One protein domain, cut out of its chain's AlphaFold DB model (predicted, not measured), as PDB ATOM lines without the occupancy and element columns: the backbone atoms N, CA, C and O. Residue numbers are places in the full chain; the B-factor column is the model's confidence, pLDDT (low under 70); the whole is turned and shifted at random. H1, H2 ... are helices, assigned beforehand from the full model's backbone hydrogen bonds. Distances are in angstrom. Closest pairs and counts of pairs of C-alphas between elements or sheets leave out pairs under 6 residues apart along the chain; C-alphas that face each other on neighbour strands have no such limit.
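This is residues 7 to 103 of the 672 residues of an uncharacterized protein of Dentipellis fragilis (UniProt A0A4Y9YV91). Two long helices, H1 and H2, lie side by side as a hairpin; H3 crosses over one face of it, and H5 packs on the far side of H3, lengthwise to the hairpin. Short H4 folds back beside H3, near where H2 begins. The printed part has 97 residues with five named helices, H1 to H5 in chain order, and no named strand: the class is all helix. It is compact, with a radius of gyration of the C-alphas of 13.1 A and spans of 38 by 27 by 25 A.

H1, residues 7 to 27, and H2, residues 34 to 56, touch and form a helical hairpin, opposite ways at a shallow tilt of 21 degrees; their closest C-alphas, of Leu 11 and Asp 50, are 5.7 A apart. H3, residues 65 to 76, is the hub, touching four helices. Its residues 65 to 67 touch residues 15 to 22 of H1, about perpendicular at 90 degrees, closest at the C-alphas of Gly 15 and Ala 67, 5.2 A. Its residues 70 to 71 touch residues 44 to 48 of H2, about perpendicular at 85 degrees, closest at the C-alphas of His 44 and His 71, 6.6 A. H4, residues 82 to 87, forms a helical hairpin with H3 at a steep tilt of 43 degrees; the closest C-alphas, of Arg 73 and Trp 84, are 5.6 A apart. H5, residues 93 to 102, touches residues 65 to 69 of H3, about perpendicular at 82 degrees, closest at the C-alphas of Ser 69 and Ile 95, 6.1 A. H5 is apart from H1, H2 and H4. In H1, H2, H3 and H5 every O i to N i+4 pair is within hydrogen-bond range; H4 has 0 of 2, but 3 of 3 O i to N i+3 pairs.

H1 begins at C-alpha 7 (-72.107, 5.648, 43.500) and is 30.4 A long; H2 is 33.0 A, H3 16.2 A, H4 10.0 A and H5 14.0 A. H5 ends at C-alpha 102 (-91.898, 6.162, 37.313).

The C-alphas farthest apart, of Gly 29 and Lys 58, are 39.5 A apart. The printed part has no cut and no long link, and no printed residue is under 70 in pLDDT.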
ATOM      1  N   VAL A   7     -71.771   4.668  44.544       93.94
ATOM      2  CA  VAL A   7     -72.107   5.648  43.500       93.94
ATOM      3  C   VAL A   7     -73.477   6.267  43.780       93.94
ATOM      4  O   VAL A   7     -73.633   7.487  43.725       93.94
ATOM      5  N   GLN A   8     -74.446   5.439  44.166       94.62
ATOM      6  CA  GLN A   8     -75.790   5.881  44.518       94.62
ATOM      7  C   GLN A   8     -75.801   6.694  45.824       94.62
ATOM      8  O   GLN A   8     -76.463   7.726  45.887       94.62
ATOM      9  N   ILE A   9     -75.009   6.316  46.833       92.19
ATOM     10  CA  ILE A   9     -74.829   7.098  48.070       92.19
ATOM     11  C   ILE A   9     -74.238   8.478  47.754       92.19
ATOM     12  O   ILE A   9     -74.716   9.489  48.270       92.19
ATOM     13  N   ARG A  10     -73.239   8.554  46.862       91.88
ATOM     14  CA  ARG A  10     -72.659   9.834  46.418       91.88
ATOM     15  C   ARG A  10     -73.703  10.726  45.742       91.88
ATOM     16  O   ARG A  10     -73.759  11.928  46.017       91.88
ATOM     17  N   LEU A  11     -74.552  10.134  44.902       94.50
ATOM     18  CA  LEU A  11     -75.645  10.836  44.236       94.50
ATOM     19  C   LEU A  11     -76.696  11.346  45.238       94.50
ATOM     20  O   LEU A  11     -77.088  12.514  45.169       94.50
ATOM     21  N   LEU A  12     -77.104  10.508  46.195       93.31
ATOM     22  CA  LEU A  12     -78.053  10.863  47.257       93.31
ATOM     23  C   LEU A  12     -77.533  12.016  48.112       93.31
ATOM     24  O   LEU A  12     -78.231  13.017  48.271       93.31
ATOM     25  N   ARG A  13     -76.270  11.940  48.542       91.50
ATOM     26  CA  ARG A  13     -75.568  13.025  49.243       91.50
ATOM     27  C   ARG A  13     -75.621  14.335  48.484       91.50
ATOM     28  O   ARG A  13     -75.932  15.380  49.056       91.50
ATOM     29  N   ARG A  14     -75.324  14.306  47.182       92.38
ATOM     30  CA  ARG A  14     -75.403  15.517  46.360       92.38
ATOM     31  C   ARG A  14     -76.837  16.035  46.281       92.38
ATOM     32  O   ARG A  14     -77.039  17.238  46.433       92.38
ATOM     33  N   GLY A  15     -77.817  15.152  46.104       93.12
ATOM     34  CA  GLY A  15     -79.233  15.508  46.109       93.12
ATOM     35  C   GLY A  15     -79.679  16.178  47.413       93.12
ATOM     36  O   GLY A  15     -80.309  17.236  47.365       93.12
ATOM     37  N   ALA A  16     -79.293  15.617  48.561       90.50
ATOM     38  CA  ALA A  16     -79.592  16.156  49.885       90.50
ATOM     39  C   ALA A  16     -78.980  17.552  50.075       90.50
ATOM     40  O   ALA A  16     -79.662  18.482  50.505       90.50
ATOM     41  N   ARG A  17     -77.726  17.748  49.646       88.62
ATOM     42  CA  ARG A  17     -77.058  19.060  49.688       88.62
ATOM     43  C   ARG A  17     -77.742  20.104  48.810       88.62
ATOM     44  O   ARG A  17     -77.931  21.235  49.253       88.62
ATOM     45  N   ILE A  18     -78.143  19.736  47.591       90.94
ATOM     46  CA  ILE A  18     -78.916  20.624  46.705       90.94
ATOM     47  C   ILE A  18     -80.234  21.022  47.380       90.94
ATOM     48  O   ILE A  18     -80.605  22.195  47.346       90.94
ATOM     49  N   GLN A  19     -80.925  20.078  48.026       90.12
ATOM     50  CA  GLN A  19     -82.163  20.363  48.752       90.12
ATOM     51  C   GLN A  19     -81.932  21.293  49.950       90.12
ATOM     52  O   GLN A  19     -82.671  22.267  50.104       90.12
ATOM     53  N   ALA A  20     -80.905  21.040  50.763       89.56
ATOM     54  CA  ALA A  20     -80.550  21.891  51.896       89.56
ATOM     55  C   ALA A  20     -80.263  23.327  51.441       89.56
ATOM     56  O   ALA A  20     -80.829  24.284  51.967       89.56
ATOM     57  N   ALA A  21     -79.464  23.487  50.392       87.88
ATOM     58  CA  ALA A  21     -79.151  24.804  49.874       87.88
ATOM     59  C   ALA A  21     -80.320  25.506  49.194       87.88
ATOM     60  O   ALA A  21     -80.457  26.718  49.326       87.88
ATOM     61  N   PHE A  22     -81.187  24.768  48.503       88.44
ATOM     62  CA  PHE A  22     -82.429  25.320  47.975       88.44
ATOM     63  C   PHE A  22     -83.329  25.845  49.096       88.44
ATOM     64  O   PHE A  22     -83.894  26.933  48.973       88.44
ATOM     65  N   ARG A  23     -83.421  25.125  50.221       89.00
ATOM     66  CA  ARG A  23     -84.144  25.594  51.411       89.00
ATOM     67  C   ARG A  23     -83.512  26.862  51.984       89.00
ATOM     68  O   ARG A  23     -84.240  27.818  52.233       89.00
ATOM     69  N   THR A  24     -82.186  26.917  52.110       88.50
ATOM     70  CA  THR A  24     -81.462  28.122  52.557       88.50
ATOM     71  C   THR A  24     -81.674  29.300  51.607       88.50
ATOM     72  O   THR A  24     -81.959  30.411  52.050       88.50
ATOM     73  N   TRP A  25     -81.606  29.063  50.297       87.19
ATOM     74  CA  TRP A  25     -81.884  30.061  49.267       87.19
ATOM     75  C   TRP A  25     -83.309  30.606  49.391       87.19
ATOM     76  O   TRP A  25     -83.510  31.818  49.418       87.19
ATOM     77  N   LYS A  26     -84.302  29.724  49.548       87.50
ATOM     78  CA  LYS A  26     -85.707  30.100  49.746       87.50
ATOM     79  C   LYS A  26     -85.908  30.884  51.047       87.50
ATOM     80  O   LYS A  26     -86.599  31.899  51.038       87.50
ATOM     81  N   ALA A  27     -85.269  30.465  52.141       87.00
ATOM     82  CA  ALA A  27     -85.320  31.148  53.436       87.00
ATOM     83  C   ALA A  27     -84.697  32.554  53.385       87.00
ATOM     84  O   ALA A  27     -85.210  33.477  54.011       87.00
ATOM     85  N   ALA A  28     -83.654  32.745  52.574       86.12
ATOM     86  CA  ALA A  28     -83.045  34.048  52.311       86.12
ATOM     87  C   ALA A  28     -83.888  34.959  51.389       86.12
ATOM     88  O   ALA A  28     -83.425  36.028  50.991       86.12
ATOM     89  N   GLY A  29     -85.109  34.552  51.020       89.56
ATOM     90  CA  GLY A  29     -85.982  35.299  50.112       89.56
ATOM     91  C   GLY A  29     -85.679  35.067  48.632       89.56
ATOM     92  O   GLY A  29     -85.964  35.938  47.812       89.56
ATOM     93  N   SER A  30     -85.092  33.915  48.286       84.94
ATOM     94  CA  SER A  30     -84.707  33.539  46.919       84.94
ATOM     95  C   SER A  30     -83.866  34.618  46.222       84.94
ATOM     96  O   SER A  30     -84.255  35.114  45.158       84.94
ATOM     97  N   PRO A  31     -82.714  35.010  46.801       78.88
ATOM     98  CA  PRO A  31     -81.864  36.031  46.215       78.88
ATOM     99  C   PRO A  31     -81.448  35.604  44.801       78.88
ATOM    100  O   PRO A  31     -80.760  34.602  44.612       78.88
ATOM    101  N   GLN A  32     -81.865  36.372  43.793       79.75
ATOM    102  CA  GLN A  32     -81.508  36.157  42.383       79.75
ATOM    103  C   GLN A  32     -80.097  36.675  42.069       79.75
ATOM    104  O   GLN A  32     -79.847  37.275  41.027       79.75
ATOM    105  N   THR A  33     -79.164  36.518  43.005       85.06
ATOM    106  CA  THR A  33     -77.772  36.897  42.763       85.06
ATOM    107  C   THR A  33     -77.158  35.902  41.791       85.06
ATOM    108  O   THR A  33     -77.342  34.694  41.961       85.06
ATOM    109  N   THR A  34     -76.377  36.394  40.835       82.81
ATOM    110  CA  THR A  34     -75.671  35.566  39.849       82.81
ATOM    111  C   THR A  34     -74.828  34.475  40.506       82.81
ATOM    112  O   THR A  34     -74.833  33.353  40.028       82.81
ATOM    113  N   GLU A  35     -74.216  34.741  41.667       85.56
ATOM    114  CA  GLU A  35     -73.431  33.742  42.409       85.56
ATOM    115  C   GLU A  35     -74.244  32.499  42.803       85.56
ATOM    116  O   GLU A  35     -73.772  31.374  42.657       85.56
ATOM    117  N   TRP A  36     -75.475  32.686  43.292       83.94
ATOM    118  CA  TRP A  36     -76.364  31.570  43.622       83.94
ATOM    119  C   TRP A  36     -76.706  30.761  42.367       83.94
ATOM    120  O   TRP A  36     -76.640  29.533  42.396       83.94
ATOM    121  N   LEU A  37     -77.024  31.447  41.266       84.94
ATOM    122  CA  LEU A  37     -77.367  30.815  39.990       84.94
ATOM    123  C   LEU A  37     -76.192  30.014  39.418       84.94
ATOM    124  O   LEU A  37     -76.358  28.845  39.073       84.94
ATOM    125  N   ASP A  38     -74.998  30.607  39.411       87.25
ATOM    126  CA  ASP A  38     -73.759  29.977  38.956       87.25
ATOM    127  C   ASP A  38     -73.433  28.733  39.790       87.25
ATOM    128  O   ASP A  38     -73.079  27.685  39.241       87.25
ATOM    129  N   ASN A  39     -73.610  28.807  41.114       87.00
ATOM    130  CA  ASN A  39     -73.375  27.679  42.014       87.00
ATOM    131  C   ASN A  39     -74.369  26.533  41.770       87.00
ATOM    132  O   ASN A  39     -73.953  25.378  41.659       87.00
ATOM    133  N   PHE A  40     -75.665  26.824  41.609       86.38
ATOM    134  CA  PHE A  40     -76.651  25.804  41.234       86.38
ATOM    135  C   PHE A  40     -76.380  25.219  39.841       86.38
ATOM    136  O   PHE A  40     -76.543  24.014  39.626       86.38
ATOM    137  N   GLY A  41     -75.927  26.045  38.895       87.19
ATOM    138  CA  GLY A  41     -75.493  25.610  37.573       87.19
ATOM    139  C   GLY A  41     -74.298  24.652  37.639       87.19
ATOM    140  O   GLY A  41     -74.309  23.594  36.999       87.19
ATOM    141  N   ALA A  42     -73.287  24.971  38.445       89.31
ATOM    142  CA  ALA A  42     -72.136  24.103  38.664       89.31
ATOM    143  C   ALA A  42     -72.536  22.782  39.342       89.31
ATOM    144  O   ALA A  42     -72.107  21.713  38.904       89.31
ATOM    145  N   GLU A  43     -73.400  22.835  40.359       88.81
ATOM    146  CA  GLU A  43     -73.866  21.638  41.066       88.81
ATOM    147  C   GLU A  43     -74.715  20.726  40.188       88.81
ATOM    148  O   GLU A  43     -74.553  19.510  40.240       88.81
ATOM    149  N   HIS A  44     -75.542  21.281  39.303       90.00
ATOM    150  CA  HIS A  44     -76.261  20.461  38.336       90.00
ATOM    151  C   HIS A  44     -75.318  19.728  37.365       90.00
ATOM    152  O   HIS A  44     -75.609  18.598  36.985       90.00
ATOM    153  N   ASN A  45     -74.192  20.322  36.942       91.12
ATOM    154  CA  ASN A  45     -73.247  19.610  36.067       91.12
ATOM    155  C   ASN A  45     -72.670  18.378  36.774       91.12
ATOM    156  O   ASN A  45     -72.673  17.288  36.212       91.12
ATOM    157  N   LYS A  46     -72.266  18.537  38.037       93.38
ATOM    158  CA  LYS A  46     -71.766  17.421  38.847       93.38
ATOM    159  C   LYS A  46     -72.861  16.393  39.152       93.38
ATOM    160  O   LYS A  46     -72.603  15.196  39.135       93.38
ATOM    161  N   LEU A  47     -74.094  16.848  39.390       94.12
ATOM    162  CA  LEU A  47     -75.269  15.984  39.526       94.12
ATOM    163  C   LEU A  47     -75.464  15.122  38.278       94.12
ATOM    164  O   LEU A  47     -75.688  13.923  38.393       94.12
ATOM    165  N   TYR A  48     -75.335  15.716  37.092       94.62
ATOM    166  CA  TYR A  48     -75.456  15.003  35.825       94.62
ATOM    167  C   TYR A  48     -74.346  13.961  35.621       94.62
ATOM    168  O   TYR A  48     -74.615  12.860  35.133       94.62
ATOM    169  N   GLU A  49     -73.111  14.284  36.013       95.12
ATOM    170  CA  GLU A  49     -71.994  13.331  36.021       95.12
ATOM    171  C   GLU A  49     -72.279  12.153  36.961       95.12
ATOM    172  O   GLU A  49     -72.168  11.000  36.546       95.12
ATOM    173  N   ASP A  50     -72.731  12.421  38.189       95.38
ATOM    174  CA  ASP A  50     -73.043  11.373  39.166       95.38
ATOM    175  C   ASP A  50     -74.238  10.506  38.715       95.38
ATOM    176  O   ASP A  50     -74.166   9.280  38.797       95.38
ATOM    177  N   MET A  51     -75.291  11.092  38.130       95.50
ATOM    178  CA  MET A  51     -76.386  10.328  37.503       95.50
ATOM    179  C   MET A  51     -75.888   9.440  36.355       95.50
ATOM    180  O   MET A  51     -76.409   8.347  36.135       95.50
ATOM    181  N   SER A  52     -74.903   9.910  35.590       96.12
ATOM    182  CA  SER A  52     -74.323   9.133  34.492       96.12
ATOM    183  C   SER A  52     -73.508   7.956  35.021       96.12
ATOM    184  O   SER A  52     -73.707   6.849  34.536       96.12
ATOM    185  N   ARG A  53     -72.733   8.143  36.096       96.19
ATOM    186  CA  ARG A  53     -72.023   7.051  36.785       96.19
ATOM    187  C   ARG A  53     -72.973   5.995  37.356       96.19
ATOM    188  O   ARG A  53     -72.705   4.808  37.221       96.19
ATOM    189  N   VAL A  54     -74.096   6.405  37.956       96.31
ATOM    190  CA  VAL A  54     -75.124   5.462  38.441       96.31
ATOM    191  C   VAL A  54     -75.697   4.643  37.279       96.31
ATOM    192  O   VAL A  54     -75.810   3.421  37.371       96.31
ATOM    193  N   ARG A  55     -75.990   5.291  36.142       96.12
ATOM    194  CA  ARG A  55     -76.458   4.590  34.935       96.12
ATOM    195  C   ARG A  55     -75.403   3.646  34.355       96.12
ATOM    196  O   ARG A  55     -75.754   2.549  33.932       96.12
ATOM    197  N   GLU A  56     -74.130   4.038  34.354       96.75
ATOM    198  CA  GLU A  56     -73.004   3.188  33.931       96.75
ATOM    199  C   GLU A  56     -72.842   1.961  34.837       96.75
ATOM    200  O   GLU A  56     -72.597   0.859  34.342       96.75
ATOM    201  N   ALA A  57     -73.082   2.119  36.142       96.06
ATOM    202  CA  ALA A  57     -73.152   1.023  37.108       96.06
ATOM    203  C   ALA A  57     -74.406   0.136  36.946       96.06
ATOM    204  O   ALA A  57     -74.555  -0.847  37.667       96.06
ATOM    205  N   LYS A  58     -75.287   0.438  35.975       96.62
ATOM    206  CA  LYS A  58     -76.578  -0.234  35.730       96.62
ATOM    207  C   LYS A  58     -77.529  -0.169  36.926       96.62
ATOM    208  O   LYS A  58     -78.365  -1.052  37.113       96.62
ATOM    209  N   GLU A  59     -77.418   0.888  37.719       94.88
ATOM    210  CA  GLU A  59     -78.271   1.127  38.873       94.88
ATOM    211  C   GLU A  59     -79.404   2.097  38.534       94.88
ATOM    212  O   GLU A  59     -79.318   2.917  37.614       94.88
ATOM    213  N   HIS A  60     -80.498   1.993  39.286       93.75
ATOM    214  CA  HIS A  60     -81.612   2.916  39.147       93.75
ATOM    215  C   HIS A  60     -81.281   4.238  39.838       93.75
ATOM    216  O   HIS A  60     -80.958   4.265  41.023       93.75
ATOM    217  N   VAL A  61     -81.427   5.345  39.109       94.19
ATOM    218  CA  VAL A  61     -81.153   6.686  39.626       94.19
ATOM    219  C   VAL A  61     -82.178   7.050  40.697       94.19
ATOM    220  O   VAL A  61     -83.351   7.278  40.399       94.19
ATOM    221  N   VAL A  62     -81.728   7.137  41.947       93.75
ATOM    222  CA  VAL A  62     -82.526   7.654  43.067       93.75
ATOM    223  C   VAL A  62     -82.018   9.040  43.467       93.75
ATOM    224  O   VAL A  62     -80.817   9.244  43.638       93.75
ATOM    225  N   LEU A  63     -82.920  10.014  43.591       92.44
ATOM    226  CA  LEU A  63     -82.583  11.418  43.839       92.44
ATOM    227  C   LEU A  63     -83.648  12.115  44.685       92.44
ATOM    228  O   LEU A  63     -84.827  11.771  44.643       92.44
ATOM    229  N   HIS A  64     -83.229  13.154  45.408       91.00
ATOM    230  CA  HIS A  64     -84.145  14.028  46.137       91.00
ATOM    231  C   HIS A  64     -85.059  14.825  45.183       91.00
ATOM    232  O   HIS A  64     -84.599  15.236  44.111       91.00
ATOM    233  N   PRO A  65     -86.316  15.139  45.564       89.38
ATOM    234  CA  PRO A  65     -87.284  15.793  44.673       89.38
ATOM    235  C   PRO A  65     -86.813  17.147  44.134       89.38
ATOM    236  O   PRO A  65     -87.011  17.459  42.962       89.38
ATOM    237  N   VAL A  66     -86.129  17.938  44.967       89.44
ATOM    238  CA  VAL A  66     -85.566  19.233  44.552       89.44
ATOM    239  C   VAL A  66     -84.457  19.047  43.519       89.44
ATOM    240  O   VAL A  66     -84.411  19.781  42.535       89.44
ATOM    241  N   ALA A  67     -83.588  18.050  43.698       92.25
ATOM    242  CA  ALA A  67     -82.529  17.744  42.739       92.25
ATOM    243  C   ALA A  67     -83.105  17.228  41.409       92.25
ATOM    244  O   ALA A  67     -82.637  17.628  40.343       92.25
ATOM    245  N   TRP A  68     -84.173  16.427  41.462       93.12
ATOM    246  CA  TRP A  68     -84.941  16.035  40.280       93.12
ATOM    247  C   TRP A  68     -85.567  17.232  39.565       93.12
ATOM    248  O   TRP A  68     -85.432  17.349  38.349       93.12
ATOM    249  N   SER A  69     -86.201  18.149  40.304       89.88
ATOM    250  CA  SER A  69     -86.763  19.384  39.742       89.88
ATOM    251  C   SER A  69     -85.681  20.226  39.071       89.88
ATOM    252  O   SER A  69     -85.840  20.624  37.918       89.88
ATOM    253  N   LEU A  70     -84.543  20.420  39.744       90.00
ATOM    254  CA  LEU A  70     -83.382  21.122  39.202       90.00
ATOM    255  C   LEU A  70     -82.921  20.490  37.879       90.00
ATOM    256  O   LEU A  70     -82.763  21.194  36.881       90.00
ATOM    257  N   HIS A  71     -82.752  19.163  37.861       91.25
ATOM    258  CA  HIS A  71     -82.324  18.424  36.678       91.25
ATOM    259  C   HIS A  71     -83.321  18.541  35.522       91.25
ATOM    260  O   HIS A  71     -82.955  18.956  34.422       91.25
ATOM    261  N   TYR A  72     -84.592  18.250  35.785       91.25
ATOM    262  CA  TYR A  72     -85.653  18.264  34.784       91.25
ATOM    263  C   TYR A  72     -85.876  19.658  34.184       91.25
ATOM    264  O   TYR A  72     -86.016  19.823  32.969       91.25
ATOM    265  N   ARG A  73     -85.903  20.697  35.026       90.00
ATOM    266  CA  ARG A  73     -86.106  22.078  34.569       90.00
ATOM    267  C   ARG A  73     -84.947  22.531  33.696       90.00
ATOM    268  O   ARG A  73     -85.197  23.143  32.658       90.00
ATOM    269  N   ARG A  74     -83.712  22.183  34.064       89.44
ATOM    270  CA  ARG A  74     -82.539  22.499  33.250       89.44
ATOM    271  C   ARG A  74     -82.500  21.707  31.947       89.44
ATOM    272  O   ARG A  74     -82.195  22.295  30.916       89.44
ATOM    273  N   SER A  75     -82.856  20.422  31.950       88.69
ATOM    274  CA  SER A  75     -82.911  19.627  30.714       88.69
ATOM    275  C   SER A  75     -84.002  20.105  29.749       88.69
ATOM    276  O   SER A  75     -83.868  19.939  28.540       88.69
ATOM    277  N   MET A  76     -85.074  20.711  30.269       87.56
ATOM    278  CA  MET A  76     -86.170  21.285  29.474       87.56
ATOM    279  C   MET A  76     -85.945  22.752  29.077       87.56
ATOM    280  O   MET A  76     -86.695  23.289  28.256       87.56
ATOM    281  N   ALA A  77     -84.949  23.422  29.655       88.88
ATOM    282  CA  ALA A  77     -84.647  24.810  29.348       88.88
ATOM    283  C   ALA A  77     -84.108  24.919  27.915       88.88
ATOM    284  O   ALA A  77     -83.049  24.393  27.577       88.88
ATOM    285  N   LYS A  78     -84.847  25.610  27.044       87.88
ATOM    286  CA  LYS A  78     -84.365  25.939  25.701       87.88
ATOM    287  C   LYS A  78     -83.455  27.162  25.794       87.88
ATOM    288  O   LYS A  78     -83.947  28.279  25.920       87.88
ATOM    289  N   GLY A  79     -82.148  26.947  25.685       82.06
ATOM    290  CA  GLY A  79     -81.143  28.010  25.618       82.06
ATOM    291  C   GLY A  79     -80.333  28.186  26.903       82.06
ATOM    292  O   GLY A  79     -80.381  27.360  27.808       82.06
ATOM    293  N   HIS A  80     -79.556  29.268  26.949       75.31
ATOM    294  CA  HIS A  80     -78.665  29.611  28.063       75.31
ATOM    295  C   HIS A  80     -79.328  30.518  29.114       75.31
ATOM    296  O   HIS A  80     -78.616  31.166  29.873       75.31
ATOM    297  N   SER A  81     -80.660  30.645  29.132       82.38
ATOM    298  CA  SER A  81     -81.317  31.491  30.131       82.38
ATOM    299  C   SER A  81     -81.408  30.763  31.465       82.38
ATOM    300  O   SER A  81     -81.902  29.642  31.521       82.38
ATOM    301  N   ASP A  82     -80.994  31.416  32.547       81.06
ATOM    302  CA  ASP A  82     -81.078  30.865  33.907       81.06
ATOM    303  C   ASP A  82     -82.499  30.899  34.491       81.06
ATOM    304  O   ASP A  82     -82.731  30.457  35.612       81.06
ATOM    305  N   ASP A  83     -83.495  31.343  33.717       84.81
ATOM    306  CA  ASP A  83     -84.907  31.411  34.117       84.81
ATOM    307  C   ASP A  83     -85.483  30.060  34.572       84.81
ATOM    308  O   ASP A  83     -86.501  30.008  35.269       84.81
ATOM    309  N   TRP A  84     -84.856  28.948  34.176       85.06
ATOM    310  CA  TRP A  84     -85.264  27.606  34.587       85.06
ATOM    311  C   TRP A  84     -85.159  27.408  36.101       85.06
ATOM    312  O   TRP A  84     -85.988  26.695  36.671       85.06
ATOM    313  N   ILE A  85     -84.206  28.069  36.762       83.56
ATOM    314  CA  ILE A  85     -83.967  27.900  38.197       83.56
ATOM    315  C   ILE A  85     -85.087  28.506  39.046       83.56
ATOM    316  O   ILE A  85     -85.433  27.983  40.101       83.56
ATOM    317  N   LEU A  86     -85.736  29.557  38.539       82.31
ATOM    318  CA  LEU A  86     -86.848  30.234  39.208       82.31
ATOM    319  C   LEU A  86     -88.108  29.365  39.256       82.31
ATOM    320  O   LEU A  86     -89.045  29.667  39.989       82.31
ATOM    321  N   ARG A  87     -88.140  28.298  38.456       83.06
ATOM    322  CA  ARG A  87     -89.244  27.338  38.389       83.06
ATOM    323  C   ARG A  87     -88.998  26.102  39.250       83.06
ATOM    324  O   ARG A  87     -89.849  25.217  39.269       83.06
ATOM    325  N   VAL A  88     -87.848  26.024  39.920       82.62
ATOM    326  CA  VAL A  88     -87.522  24.923  40.828       82.62
ATOM    327  C   VAL A  88     -88.353  25.091  42.094       82.62
ATOM    328  O   VAL A  88     -88.380  26.159  42.703       82.62
ATOM    329  N   SER A  89     -89.056  24.032  42.475       82.88
ATOM    330  CA  SER A  89     -89.894  23.989  43.671       82.88
ATOM    331  C   SER A  89     -89.798  22.611  44.312       82.88
ATOM    332  O   SER A  89     -89.743  21.600  43.616       82.88
ATOM    333  N   GLU A  90     -89.811  22.569  45.643       81.94
ATOM    334  CA  GLU A  90     -89.926  21.320  46.411       81.94
ATOM    335  C   GLU A  90     -91.286  20.643  46.172       81.94
ATOM    336  O   GLU A  90     -91.384  19.420  46.125       81.94
ATOM    337  N   ASP A  91     -92.317  21.449  45.910       84.00
ATOM    338  CA  ASP A  91     -93.680  21.003  45.630       84.00
ATOM    339  C   ASP A  91     -94.026  21.042  44.140       84.00
ATOM    340  O   ASP A  91     -95.183  21.244  43.783       84.00
ATOM    341  N   ASP A  92     -93.039  20.887  43.254       83.44
ATOM    342  CA  ASP A  92     -93.288  20.875  41.812       83.44
ATOM    343  C   ASP A  92     -94.229  19.703  41.446       83.44
ATOM    344  O   ASP A  92     -93.812  18.539  41.503       83.44
ATOM    345  N   PRO A  93     -95.502  19.968  41.078       85.31
ATOM    346  CA  PRO A  93     -96.486  18.912  40.861       85.31
ATOM    347  C   PRO A  93     -96.105  18.039  39.666       85.31
ATOM    348  O   PRO A  93     -96.416  16.852  39.648       85.31
ATOM    349  N   THR A  94     -95.386  18.606  38.691       86.69
ATOM    350  CA  THR A  94     -94.881  17.858  37.540       86.69
ATOM    351  C   THR A  94     -93.859  16.821  37.983       86.69
ATOM    352  O   THR A  94     -93.916  15.683  37.536       86.69
ATOM    353  N   ILE A  95     -92.960  17.183  38.898       86.88
ATOM    354  CA  ILE A  95     -91.939  16.262  39.406       86.88
ATOM    355  C   ILE A  95     -92.572  15.200  40.292       86.88
ATOM    356  O   ILE A  95     -92.266  14.031  40.117       86.88
ATOM    357  N   LYS A  96     -93.514  15.570  41.170       86.44
ATOM    358  CA  LYS A  96     -94.258  14.586  41.973       86.44
ATOM    359  C   LYS A  96     -94.966  13.556  41.088       86.44
ATOM    360  O   LYS A  96     -94.802  12.366  41.317       86.44
ATOM    361  N   GLN A  97     -95.658  14.002  40.036       86.94
ATOM    362  CA  GLN A  97     -96.317  13.106  39.078       86.94
ATOM    363  C   GLN A  97     -95.330  12.227  38.301       86.94
ATOM    364  O   GLN A  97     -95.631  11.065  38.048       86.94
ATOM    365  N   ILE A  98     -94.168  12.761  37.907       83.88
ATOM    366  CA  ILE A  98     -93.130  11.979  37.219       83.88
ATOM    367  C   ILE A  98     -92.577  10.906  38.157       83.88
ATOM    368  O   ILE A  98     -92.553   9.742  37.777       83.88
ATOM    369  N   LEU A  99     -92.209  11.271  39.388       86.00
ATOM    370  CA  LEU A  99     -91.656  10.335  40.368       86.00
ATOM    371  C   LEU A  99     -92.664   9.247  40.752       86.00
ATOM    372  O   LEU A  99     -92.298   8.076  40.820       86.00
ATOM    373  N   GLU A 100     -93.933   9.615  40.936       87.81
ATOM    374  CA  GLU A 100     -95.019   8.670  41.205       87.81
ATOM    375  C   GLU A 100     -95.254   7.727  40.017       87.81
ATOM    376  O   GLU A 100     -95.339   6.514  40.196       87.81
ATOM    377  N   LYS A 101     -95.290   8.261  38.789       86.81
ATOM    378  CA  LYS A 101     -95.497   7.469  37.568       86.81
ATOM    379  C   LYS A 101     -94.332   6.526  37.273       86.81
ATOM    380  O   LYS A 101     -94.555   5.426  36.773       86.81
ATOM    381  N   GLU A 102     -93.106   6.962  37.529       80.81
ATOM    382  CA  GLU A 102     -91.898   6.162  37.313       80.81
ATOM    383  C   GLU A 102     -91.628   5.191  38.471       80.81
ATOM    384  O   GLU A 102     -90.733   4.357  38.368       80.81
ATOM    385  N   GLY A 103     -92.398   5.265  39.566       83.75
ATOM    386  CA  GLY A 103     -92.164   4.454  40.761       83.75
ATOM    387  C   GLY A 103     -90.802   4.736  41.402       83.75
ATOM    388  O   GLY A 103     -90.240   3.867  42.071       83.75
TER     389      GLY A 103